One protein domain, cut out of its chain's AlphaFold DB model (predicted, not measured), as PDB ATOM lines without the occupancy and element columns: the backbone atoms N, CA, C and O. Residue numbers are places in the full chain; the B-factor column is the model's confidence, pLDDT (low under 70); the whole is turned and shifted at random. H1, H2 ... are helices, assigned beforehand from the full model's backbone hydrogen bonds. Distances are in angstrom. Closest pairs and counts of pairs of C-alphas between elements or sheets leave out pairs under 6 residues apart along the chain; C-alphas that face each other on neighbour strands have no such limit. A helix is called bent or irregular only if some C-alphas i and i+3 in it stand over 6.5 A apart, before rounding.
ATOM      1  N   TRP A   5     169.854 144.797 228.711       87.06
ATOM      2  CA  TRP A   5     169.496 144.222 230.017       87.06
ATOM      3  C   TRP A   5     168.437 145.038 230.780       87.06
ATOM      4  O   TRP A   5     167.896 144.561 231.772       87.06
ATOM      5  N   GLU A   6     168.137 146.260 230.337       86.56
ATOM      6  CA  GLU A   6     167.042 147.081 230.873       86.56
ATOM      7  C   GLU A   6     165.713 146.756 230.183       86.56
ATOM      8  O   GLU A   6     164.655 146.950 230.772       86.56
ATOM      9  N   LEU A   7     165.775 146.247 228.949       84.88
ATOM     10  CA  LEU A   7     164.623 145.801 228.160       84.88
ATOM     11  C   LEU A   7     164.267 144.328 228.410       84.88
ATOM     12  O   LEU A   7     163.114 143.934 228.274       84.88
ATOM     13  N   ASN A   8     165.254 143.496 228.756       83.31
ATOM     14  CA  ASN A   8     165.050 142.089 229.082       83.31
ATOM     15  C   ASN A   8     165.060 141.884 230.603       83.31
ATOM     16  O   ASN A   8     166.125 141.743 231.205       83.31
ATOM     17  N   GLU A   9     163.876 141.824 231.215       81.62
ATOM     18  CA  GLU A   9     163.717 141.599 232.661       81.62
ATOM     19  C   GLU A   9     164.336 140.278 233.137       81.62
ATOM     20  O   GLU A   9     164.811 140.187 234.267       81.62
ATOM     21  N   SER A  10     164.417 139.278 232.256       79.81
ATOM     22  CA  SER A  10     165.020 137.970 232.532       79.81
ATOM     23  C   SER A  10     166.521 137.911 232.214       79.81
ATOM     24  O   SER A  10     167.098 136.826 232.115       79.81
ATOM     25  N   CYS A  11     167.187 139.052 232.009       83.06
ATOM     26  CA  CYS A  11     168.613 139.072 231.704       83.06
ATOM     27  C   CYS A  11     169.448 138.621 232.911       83.06
ATOM     28  O   CYS A  11     169.631 139.366 233.871       83.06
ATOM     29  N   VAL A  12     170.046 137.431 232.818       78.69
ATOM     30  CA  VAL A  12     170.926 136.879 233.866       78.69
ATOM     31  C   VAL A  12     172.152 137.751 234.150       78.69
ATOM     32  O   VAL A  12     172.634 137.783 235.276       78.69
ATOM     33  N   CYS A  13     172.641 138.502 233.157       85.19
ATOM     34  CA  CYS A  13     173.797 139.380 233.331       85.19
ATOM     35  C   CYS A  13     173.467 140.665 234.100       85.19
ATOM     36  O   CYS A  13     174.388 141.291 234.606       85.19
ATOM     37  N   LYS A  14     172.185 141.042 234.237       84.88
ATOM     38  CA  LYS A  14     171.760 142.267 234.943       84.88
ATOM     39  C   LYS A  14     172.235 142.314 236.401       84.88
ATOM     40  O   LYS A  14     172.403 143.400 236.944       84.88
ATOM     41  N   TRP A  15     172.459 141.149 237.007       85.62
ATOM     42  CA  TRP A  15     172.881 140.993 238.401       85.62
ATOM     43  C   TRP A  15     174.374 140.675 238.562       85.62
ATOM     44  O   TRP A  15     174.825 140.411 239.670       85.62
ATOM     45  N   MET A  16     175.139 140.667 237.467       89.62
ATOM     46  CA  MET A  16     176.571 140.362 237.469       89.62
ATOM     47  C   MET A  16     177.398 141.648 237.436       89.62
ATOM     48  O   MET A  16     176.977 142.656 236.861       89.62
ATOM     49  N   HIS A  17     178.616 141.607 237.979       88.56
ATOM     50  CA  HIS A  17     179.581 142.670 237.714       88.56
ATOM     51  C   HIS A  17     180.000 142.620 236.231       88.56
ATOM     52  O   HIS A  17     180.229 141.524 235.711       88.56
ATOM     53  N   PRO A  18     180.136 143.760 235.517       86.19
ATOM     54  CA  PRO A  18     180.488 143.746 234.101       86.19
ATOM     55  C   PRO A  18     181.735 142.915 233.799       86.19
ATOM     56  O   PRO A  18     181.678 142.090 232.901       86.19
ATOM     57  N   SER A  19     182.816 143.026 234.577       87.44
ATOM     58  CA  SER A  19     184.050 142.252 234.334       87.44
ATOM     59  C   SER A  19     183.885 140.729 234.430       87.44
ATOM     60  O   SER A  19     184.730 140.003 233.915       87.44
ATOM     61  N   GLU A  20     182.817 140.251 235.066       86.88
ATOM     62  CA  GLU A  20     182.532 138.829 235.297       86.88
ATOM     63  C   GLU A  20     181.431 138.301 234.367       86.88
ATOM     64  O   GLU A  20     181.254 137.092 234.217       86.88
ATOM     65  N   ALA A  21     180.683 139.197 233.718       88.06
ATOM     66  CA  ALA A  21     179.569 138.818 232.871       88.06
ATOM     67  C   ALA A  21     180.063 138.138 231.578       88.06
ATOM     68  O   ALA A  21     180.909 138.690 230.868       88.06
ATOM     69  N   PRO A  22     179.480 136.991 231.180       83.38
ATOM     70  CA  PRO A  22     179.849 136.338 229.927       83.38
ATOM     71  C   PRO A  22     179.433 137.175 228.709       83.38
ATOM     72  O   PRO A  22     180.071 137.111 227.662       83.38
ATOM     73  N   CYS A  23     178.381 137.990 228.834       86.56
ATOM     74  CA  CYS A  23     177.820 138.760 227.729       86.56
ATOM     75  C   CYS A  23     178.726 139.930 227.301       86.56
ATOM     76  O   CYS A  23     178.916 140.863 228.087       86.56
ATOM     77  N   PRO A  24     179.234 139.952 226.051       89.31
ATOM     78  CA  PRO A  24     180.033 141.070 225.544       89.31
ATOM     79  C   PRO A  24     179.244 142.384 225.511       89.31
ATOM     80  O   PRO A  24     179.765 143.409 225.933       89.31
ATOM     81  N   ALA A  25     177.959 142.350 225.141       90.69
ATOM     82  CA  ALA A  25     177.103 143.539 225.158       90.69
ATOM     83  C   ALA A  25     177.018 144.170 226.558       90.69
ATOM     84  O   ALA A  25     177.166 145.380 226.717       90.69
ATOM     85  N   PHE A  26     176.860 143.338 227.592       90.38
ATOM     86  CA  PHE A  26     176.827 143.806 228.977       90.38
ATOM     87  C   PHE A  26     178.185 144.374 229.417       90.38
ATOM     88  O   PHE A  26     178.239 145.472 229.971       90.38
ATOM     89  N   ARG A  27     179.281 143.671 229.099       90.69
ATOM     90  CA  ARG A  27     180.661 144.108 229.379       90.69
ATOM     91  C   ARG A  27     180.985 145.471 228.784       90.69
ATOM     92  O   ARG A  27     181.519 146.334 229.472       90.69
ATOM     93  N   GLU A  28     180.625 145.671 227.524       89.62
ATOM     94  CA  GLU A  28     180.900 146.901 226.776       89.62
ATOM     95  C   GLU A  28     179.867 148.005 227.021       89.62
ATOM     96  O   GLU A  28     179.957 149.086 226.443       89.62
ATOM     97  N   ARG A  29     178.867 147.742 227.868       88.81
ATOM     98  CA  ARG A  29     177.711 148.612 228.091       88.81
ATOM     99  C   ARG A  29     177.002 149.010 226.790       88.81
ATOM    100  O   ARG A  29     176.526 150.139 226.652       88.81
ATOM    101  N   LYS A  30     176.900 148.079 225.848       90.06
ATOM    102  CA  LYS A  30     176.230 148.223 224.551       90.06
ATOM    103  C   LYS A  30     174.965 147.366 224.493       90.06
ATOM    104  O   LYS A  30     174.781 146.431 225.271       90.06
ATOM    105  N   GLY A  31     174.065 147.690 223.579       89.75
ATOM    106  CA  GLY A  31     172.981 146.814 223.162       89.75
ATOM    107  C   GLY A  31     173.526 145.597 222.416       89.75
ATOM    108  O   GLY A  31     174.527 145.676 221.711       89.75
ATOM    109  N   CYS A  32     172.862 144.445 222.532       88.50
ATOM    110  CA  CYS A  32     173.290 143.232 221.827       88.50
ATOM    111  C   CYS A  32     173.100 143.299 220.299       88.50
ATOM    112  O   CYS A  32     173.462 142.347 219.612       88.50
ATOM    113  N   TRP A  33     172.512 144.372 219.772       90.38
ATOM    114  CA  TRP A  33     172.454 144.688 218.343       90.38
ATOM    115  C   TRP A  33     173.639 145.555 217.881       90.38
ATOM    116  O   TRP A  33     173.872 145.667 216.687       90.38
ATOM    117  N   GLU A  34     174.407 146.134 218.810       91.56
ATOM    118  CA  GLU A  34     175.570 146.994 218.527       91.56
ATOM    119  C   GLU A  34     176.904 146.223 218.575       91.56
ATOM    120  O   GLU A  34     177.975 146.805 218.415       91.56
ATOM    121  N   ILE A  35     176.854 144.923 218.878       91.50
ATOM    122  CA  ILE A  35     178.029 144.068 219.050       91.50
ATOM    123  C   ILE A  35     178.337 143.328 217.751       91.50
ATOM    124  O   ILE A  35     177.450 142.706 217.166       91.50
ATOM    125  N   ASP A  36     179.616 143.317 217.372       90.81
ATOM    126  CA  ASP A  36     180.146 142.439 216.328       90.81
ATOM    127  C   ASP A  36     180.231 140.993 216.839       90.81
ATOM    128  O   ASP A  36     181.263 140.502 217.307       90.81
ATOM    129  N   TRP A  37     179.095 140.299 216.800       89.38
ATOM    130  CA  TRP A  37     179.013 138.913 217.245       89.38
ATOM    131  C   TRP A  37     179.814 137.961 216.362       89.38
ATOM    132  O   TRP A  37     180.314 136.965 216.878       89.38
ATOM    133  N   ILE A  38     179.955 138.252 215.069       90.56
ATOM    134  CA  ILE A  38     180.697 137.404 214.133       90.56
ATOM    135  C   ILE A  38     182.182 137.453 214.447       90.56
ATOM    136  O   ILE A  38     182.793 136.397 214.629       90.56
ATOM    137  N   GLY A  39     182.748 138.651 214.594       91.44
ATOM    138  CA  GLY A  39     184.135 138.824 215.010       91.44
ATOM    139  C   GLY A  39     184.410 138.152 216.353       91.44
ATOM    140  O   GLY A  39     185.399 137.431 216.494       91.44
ATOM    141  N   ILE A  40     183.503 138.288 217.327       90.25
ATOM    142  CA  ILE A  40     183.650 137.627 218.631       90.25
ATOM    143  C   ILE A  40     183.607 136.104 218.485       90.25
ATOM    144  O   ILE A  40     184.548 135.431 218.893       90.25
ATOM    145  N   ILE A  41     182.541 135.547 217.905       90.25
ATOM    146  CA  ILE A  41     182.341 134.094 217.824       90.25
ATOM    147  C   ILE A  41     183.454 133.443 217.003       90.25
ATOM    148  O   ILE A  41     183.954 132.389 217.382       90.25
ATOM    149  N   THR A  42     183.906 134.071 215.920       90.38
ATOM    150  CA  THR A  42     184.951 133.510 215.051       90.38
ATOM    151  C   THR A  42     186.288 133.345 215.780       90.38
ATOM    152  O   THR A  42     186.980 132.352 215.546       90.38
ATOM    153  N   ASN A  43     186.607 134.245 216.714       91.19
ATOM    154  CA  ASN A  43     187.855 134.245 217.485       91.19
ATOM    155  C   ASN A  43     187.796 133.438 218.795       91.19
ATOM    156  O   ASN A  43     188.788 133.360 219.520       91.19
ATOM    157  N   LEU A  44     186.649 132.842 219.131       89.19
ATOM    158  CA  LEU A  44     186.513 132.020 220.333       89.19
ATOM    159  C   LEU A  44     186.988 130.571 220.109       89.19
ATOM    160  O   LEU A  44     186.893 130.054 218.999       89.19
ATOM    161  N   PRO A  45     187.432 129.871 221.167       90.75
ATOM    162  CA  PRO A  45     187.609 128.420 221.143       90.75
ATOM    163  C   PRO A  45     186.319 127.676 220.738       90.75
ATOM    164  O   PRO A  45     185.229 128.173 221.056       90.75
ATOM    165  N   PRO A  46     186.401 126.503 220.072       88.06
ATOM    166  CA  PRO A  46     185.239 125.770 219.553       88.06
ATOM    167  C   PRO A  46     184.102 125.575 220.567       88.06
ATOM    168  O   PRO A  46     182.943 125.844 220.253       88.06
ATOM    169  N   GLU A  47     184.432 125.212 221.807       86.75
ATOM    170  CA  GLU A  47     183.472 124.981 222.888       86.75
ATOM    171  C   GLU A  47     182.689 126.249 223.265       86.75
ATOM    172  O   GLU A  47     181.498 126.204 223.581       86.75
ATOM    173  N   LYS A  48     183.328 127.420 223.164       86.94
ATOM    174  CA  LYS A  48     182.676 128.712 223.407       86.94
ATOM    175  C   LYS A  48     181.875 129.178 222.193       86.94
ATOM    176  O   LYS A  48     180.861 129.852 222.380       86.94
ATOM    177  N   LYS A  49     182.278 128.819 220.966       88.75
ATOM    178  CA  LYS A  49     181.497 129.124 219.752       88.75
ATOM    179  C   LYS A  49     180.121 128.479 219.815       88.75
ATOM    180  O   LYS A  49     179.119 129.161 219.610       88.75
ATOM    181  N   GLU A  50     180.071 127.188 220.133       87.88
ATOM    182  CA  GLU A  50     178.816 126.437 220.200       87.88
ATOM    183  C   GLU A  50     177.871 127.007 221.265       87.88
ATOM    184  O   GLU A  50     176.681 127.210 220.999       87.88
ATOM    185  N   PHE A  51     178.409 127.362 222.437       88.06
ATOM    186  CA  PHE A  51     177.651 128.049 223.480       88.06
ATOM    187  C   PHE A  51     176.964 129.314 222.946       88.06
ATOM    188  O   PHE A  51     175.757 129.483 223.131       88.06
ATOM    189  N   TRP A  52     177.701 130.187 222.250       86.31
ATOM    190  CA  TRP A  52     177.139 131.432 221.721       86.31
ATOM    191  C   TRP A  52     176.155 131.207 220.577       86.31
ATOM    192  O   TRP A  52     175.105 131.848 220.572       86.31
ATOM    193  N   LYS A  53     176.419 130.263 219.663       85.44
ATOM    194  CA  LYS A  53     175.453 129.880 218.617       85.44
ATOM    195  C   LYS A  53     174.124 129.438 219.245       85.44
ATOM    196  O   LYS A  53     173.059 129.928 218.875       85.44
ATOM    197  N   ASN A  54     174.172 128.584 220.269       84.69
ATOM    198  CA  ASN A  54     172.976 128.116 220.974       84.69
ATOM    199  C   ASN A  54     172.302 129.207 221.820       84.69
ATOM    200  O   ASN A  54     171.073 129.261 221.892       84.69
ATOM    201  N   PHE A  55     173.076 130.104 222.434       83.94
ATOM    202  CA  PHE A  55     172.536 131.265 223.140       83.94
ATOM    203  C   PHE A  55     171.754 132.183 222.190       83.94
ATOM    204  O   PHE A  55     170.646 132.609 222.515       83.94
ATOM    205  N   MET A  56     172.286 132.438 220.993       82.81
ATOM    206  CA  MET A  56     171.686 133.347 220.014       82.81
ATOM    207  C   MET A  56     170.382 132.807 219.413       82.81
ATOM    208  O   MET A  56     169.482 133.595 219.133       82.81
ATOM    209  N   LYS A  57     170.181 131.484 219.353       80.94
ATOM    210  CA  LYS A  57     168.878 130.886 218.991       80.94
ATOM    211  C   LYS A  57     167.741 131.287 219.939       80.94
ATOM    212  O   LYS A  57     166.585 131.350 219.533       80.94
ATOM    213  N   LYS A  58     168.049 131.618 221.199       79.62
ATOM    214  CA  LYS A  58     167.052 132.094 222.178       79.62
ATOM    215  C   LYS A  58     166.628 133.547 221.937       79.62
ATOM    216  O   LYS A  58     165.715 134.034 222.601       79.62
ATOM    217  N   CYS A  59     167.271 134.247 220.998       78.25
ATOM    218  CA  CYS A  59     167.034 135.663 220.735       78.25
ATOM    219  C   CYS A  59     165.620 135.941 220.206       78.25
ATOM    220  O   CYS A  59     165.065 136.979 220.549       78.25
ATOM    221  N   LEU A  60     164.994 134.995 219.494       77.19
ATOM    222  CA  LEU A  60     163.645 135.153 218.927       77.19
ATOM    223  C   LEU A  60     162.561 135.473 219.975       77.19
ATOM    224  O   LEU A  60     161.567 136.119 219.658       77.19
ATOM    225  N   ASN A  61     162.774 135.074 221.234       78.75
ATOM    226  CA  ASN A  61     161.847 135.333 222.340       78.75
ATOM    227  C   ASN A  61     162.218 136.577 223.170       78.75
ATOM    228  O   ASN A  61     161.546 136.889 224.150       78.75
ATOM    229  N   CYS A  62     163.292 137.289 222.818       82.81
ATOM    230  CA  CYS A  62     163.800 138.424 223.583       82.81
ATOM    231  C   CYS A  62     163.092 139.731 223.193       82.81
ATOM    232  O   CYS A  62     162.964 140.045 222.013       82.81
ATOM    233  N   GLN A  63     162.712 140.556 224.172       85.81
ATOM    234  CA  GLN A  63     162.129 141.881 223.914       85.81
ATOM    235  C   GLN A  63     163.061 142.775 223.077       85.81
ATOM    236  O   GLN A  63     162.618 143.459 222.161       85.81
ATOM    237  N   VAL A  64     164.373 142.681 223.313       86.69
ATOM    238  CA  VAL A  64     165.396 143.412 222.547       86.69
ATOM    239  C   VAL A  64     165.389 143.030 221.067       86.69
ATOM    240  O   VAL A  64     165.614 143.877 220.211       86.69
ATOM    241  N   TYR A  65     165.121 141.759 220.757       88.00
ATOM    242  CA  TYR A  65     165.009 141.302 219.375       88.00
ATOM    243  C   TYR A  65     163.797 141.919 218.678       88.00
ATOM    244  O   TYR A  65     163.893 142.279 217.515       88.00
ATOM    245  N   LYS A  66     162.671 142.082 219.383       86.94
ATOM    246  CA  LYS A  66     161.475 142.717 218.811       86.94
ATOM    247  C   LYS A  66     161.726 144.183 218.449       86.94
ATOM    248  O   LYS A  66     161.238 144.633 217.421       86.94
ATOM    249  N   GLU A  67     162.488 144.902 219.273       89.62
ATOM    250  CA  GLU A  67     162.809 146.322 219.060       89.62
ATOM    251  C   GLU A  67     163.900 146.549 218.002       89.62
ATOM    252  O   GLU A  67     163.871 147.561 217.309       89.62
ATOM    253  N   HIS A  68     164.827 145.600 217.838       90.88
ATOM    254  CA  HIS A  68     165.970 145.686 216.915       90.88
ATOM    255  C   HIS A  68     165.986 144.525 215.914       90.88
ATOM    256  O   HIS A  68     167.012 143.878 215.685       90.88
ATOM    257  N   LYS A  69     164.807 144.190 215.379       90.25
ATOM    258  CA  LYS A  69     164.602 142.965 214.601       90.25
ATOM    259  C   LYS A  69     165.505 142.900 213.375       90.25
ATOM    260  O   LYS A  69     166.087 141.852 213.121       90.25
ATOM    261  N   GLU A  70     165.646 143.997 212.638       91.56
ATOM    262  CA  GLU A  70     166.431 144.024 211.401       91.56
ATOM    263  C   GLU A  70     167.922 143.781 211.655       91.56
ATOM    264  O   GLU A  70     168.544 142.950 210.988       91.56
ATOM    265  N   GLU A  71     168.510 144.458 212.645       91.31
ATOM    266  CA  GLU A  71     169.904 144.256 213.033       91.31
ATOM    267  C   GLU A  71     170.128 142.834 213.538       91.31
ATOM    268  O   GLU A  71     171.096 142.177 213.146       91.31
ATOM    269  N   LYS A  72     169.216 142.332 214.376       89.94
ATOM    270  CA  LYS A  72     169.332 140.984 214.929       89.94
ATOM    271  C   LYS A  72     169.136 139.899 213.875       89.94
ATOM    272  O   LYS A  72     169.880 138.924 213.924       89.94
ATOM    273  N   ASP A  73     168.225 140.066 212.921       91.00
ATOM    274  CA  ASP A  73     168.043 139.141 211.797       91.00
ATOM    275  C   ASP A  73     169.322 139.013 210.966       91.00
ATOM    276  O   ASP A  73     169.712 137.900 210.611       91.00
ATOM    277  N   ARG A  74     170.000 140.135 210.681       90.69
ATOM    278  CA  ARG A  74     171.298 140.117 209.988       90.69
ATOM    279  C   ARG A  74     172.333 139.325 210.778       90.69
ATOM    280  O   ARG A  74     172.896 138.373 210.248       90.69
ATOM    281  N   THR A  75     172.498 139.643 212.063       89.44
ATOM    282  CA  THR A  75     173.431 138.917 212.935       89.44
ATOM    283  C   THR A  75     173.135 137.415 212.985       89.44
ATOM    284  O   THR A  75     174.059 136.614 212.938       89.44
ATOM    285  N   LEU A  76     171.867 137.008 213.109       88.31
ATOM    286  CA  LEU A  76     171.503 135.589 213.196       88.31
ATOM    287  C   LEU A  76     171.792 134.845 211.888       88.31
ATOM    288  O   LEU A  76     172.374 133.766 211.936       88.31
ATOM    289  N   LYS A  77     171.469 135.446 210.734       90.00
ATOM    290  CA  LYS A  77     171.790 134.871 209.418       90.00
ATOM    291  C   LYS A  77     173.290 134.671 209.227       90.00
ATOM    292  O   LYS A  77     173.709 133.635 208.725       90.00
ATOM    293  N   GLU A  78     174.092 135.650 209.632       88.56
ATOM    294  CA  GLU A  78     175.549 135.553 209.546       88.56
ATOM    295  C   GLU A  78     176.088 134.457 210.481       88.56
ATOM    296  O   GLU A  78     176.936 133.667 210.073       88.56
ATOM    297  N   ILE A  79     175.558 134.338 211.704       86.81
ATOM    298  CA  ILE A  79     175.972 133.296 212.658       86.81
ATOM    299  C   ILE A  79     175.631 131.890 212.151       86.81
ATOM    300  O   ILE A  79     176.431 130.978 212.353       86.81
ATOM    301  N   ASP A  80     174.476 131.709 211.507       84.69
ATOM    302  CA  ASP A  80     174.066 130.421 210.929       84.69
ATOM    303  C   ASP A  80     174.949 129.996 209.740       84.69
ATOM    304  O   ASP A  80     174.965 128.820 209.379       84.69
ATOM    305  N   SER A  81     175.700 130.932 209.148       83.69
ATOM    306  CA  SER A  81     176.665 130.661 208.072       83.69
ATOM    307  C   SER A  81     178.092 130.346 208.553       83.69
ATOM    308  O   SER A  81     178.933 129.968 207.735       83.69
ATOM    309  N   LEU A  82     178.369 130.493 209.859       79.75
ATOM    310  CA  LEU A  82     179.623 130.086 210.523       79.75
ATOM    311  C   LEU A  82     179.618 128.605 210.903       79.75
ATOM    312  O   LEU A  82     180.678 128.105 211.344       79.75
TER     313      LEU A  82
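Overview. This is residues 5 to 82 of the 82 residues of an uncharacterized protein of Theionarchaea archaeon (strain DG-70-1) (UniProt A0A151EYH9). Three helices, H3, H4 and H6, run nearly side by side with their centres at the corners of a triangle, and short H5 forms the turn from the end of H4 to the start of H6. Off to one side of this helical part lies a smaller lobe, residues 5 to 31, which holds the two short helices H1 and H2 and the winding stretches before, between and after them. The printed part has 78 residues with six named helices, in the order H1 H2 H3 H4 H5 H6, and no named strand; its class is all helix. The whole is compact, with a radius of gyration of the C-alphas of 12.0 A, and spans 30 by 27 by 18 A.

Along the chain. The longest helix is H4, residues 46 to 61, 25.4 A from C-alpha 46 at (185.239, 125.770, 219.553) to C-alpha 61 at (161.847, 135.333, 222.340). H4 is irregular, but only just: C-alphas 57 and 60 are 6.8 A apart. H3 before it holds residues 37 to 42 and is 8.3 A long. After it come H5, residues 63 to 67, 6.6 A, and H6, residues 69 to 80, 16.1 A, ending with C-alpha 80 at (174.066, 130.421, 210.929). H1, residues 12 to 15, begins with C-alpha 12 at (170.926, 136.879, 233.866) and is 6.4 A long; H2, residues 24 to 27, is 4.9 A long.

Arrangement. H4 touches H3 with residues 48 to 52 alone; the closest C-alphas, those of Ile 41 and Lys 49, are 5.4 A apart. H3 and H4 form a helical hairpin, at a shallow tilt of 25 degrees, opposite ways. H4 touches H6 with residues 53 to 57 alone, closest at the C-alphas of Lys 53 and Ile 79, 6.9 A apart. Their tilt of 32 degrees is only just shallow, and they run opposite ways. H6 touches H3 with residues 75 to 79 alone, closest at the C-alphas of Ile 38 and Ile 79, 6.4 A apart, at a shallow tilt of 8 degrees, the same way. H5 is close to H6 but not clearly touching, with the C-alphas of Tyr 65 and Lys 72 closest at 6.2 A. H1 and H2 are also close but not clearly touching, 6.9 A between the closest C-alphas, those of Cys 13 and Phe 26. H2 is apart from H3, H4, H5 and H6, and so is H1. In H3, H5 and H6 every O i to N i+4 pair is within hydrogen-bond range, in H4 8 of 12, and H1 and H2 are too short for such a pair.

Size, cuts and confidence. The C-alphas farthest apart, those of Trp 15 and Ser 81, are 32.3 A apart. The printed part has no cut, and it ends at residue 82, the chain's last. No link is long: H3 to H4, H4 to H5 and H5 to H6 are tight, and H1 to H2 and H2 to H3 are short. The mean pLDDT of the printed part is 87.1, and no printed residue is under 70.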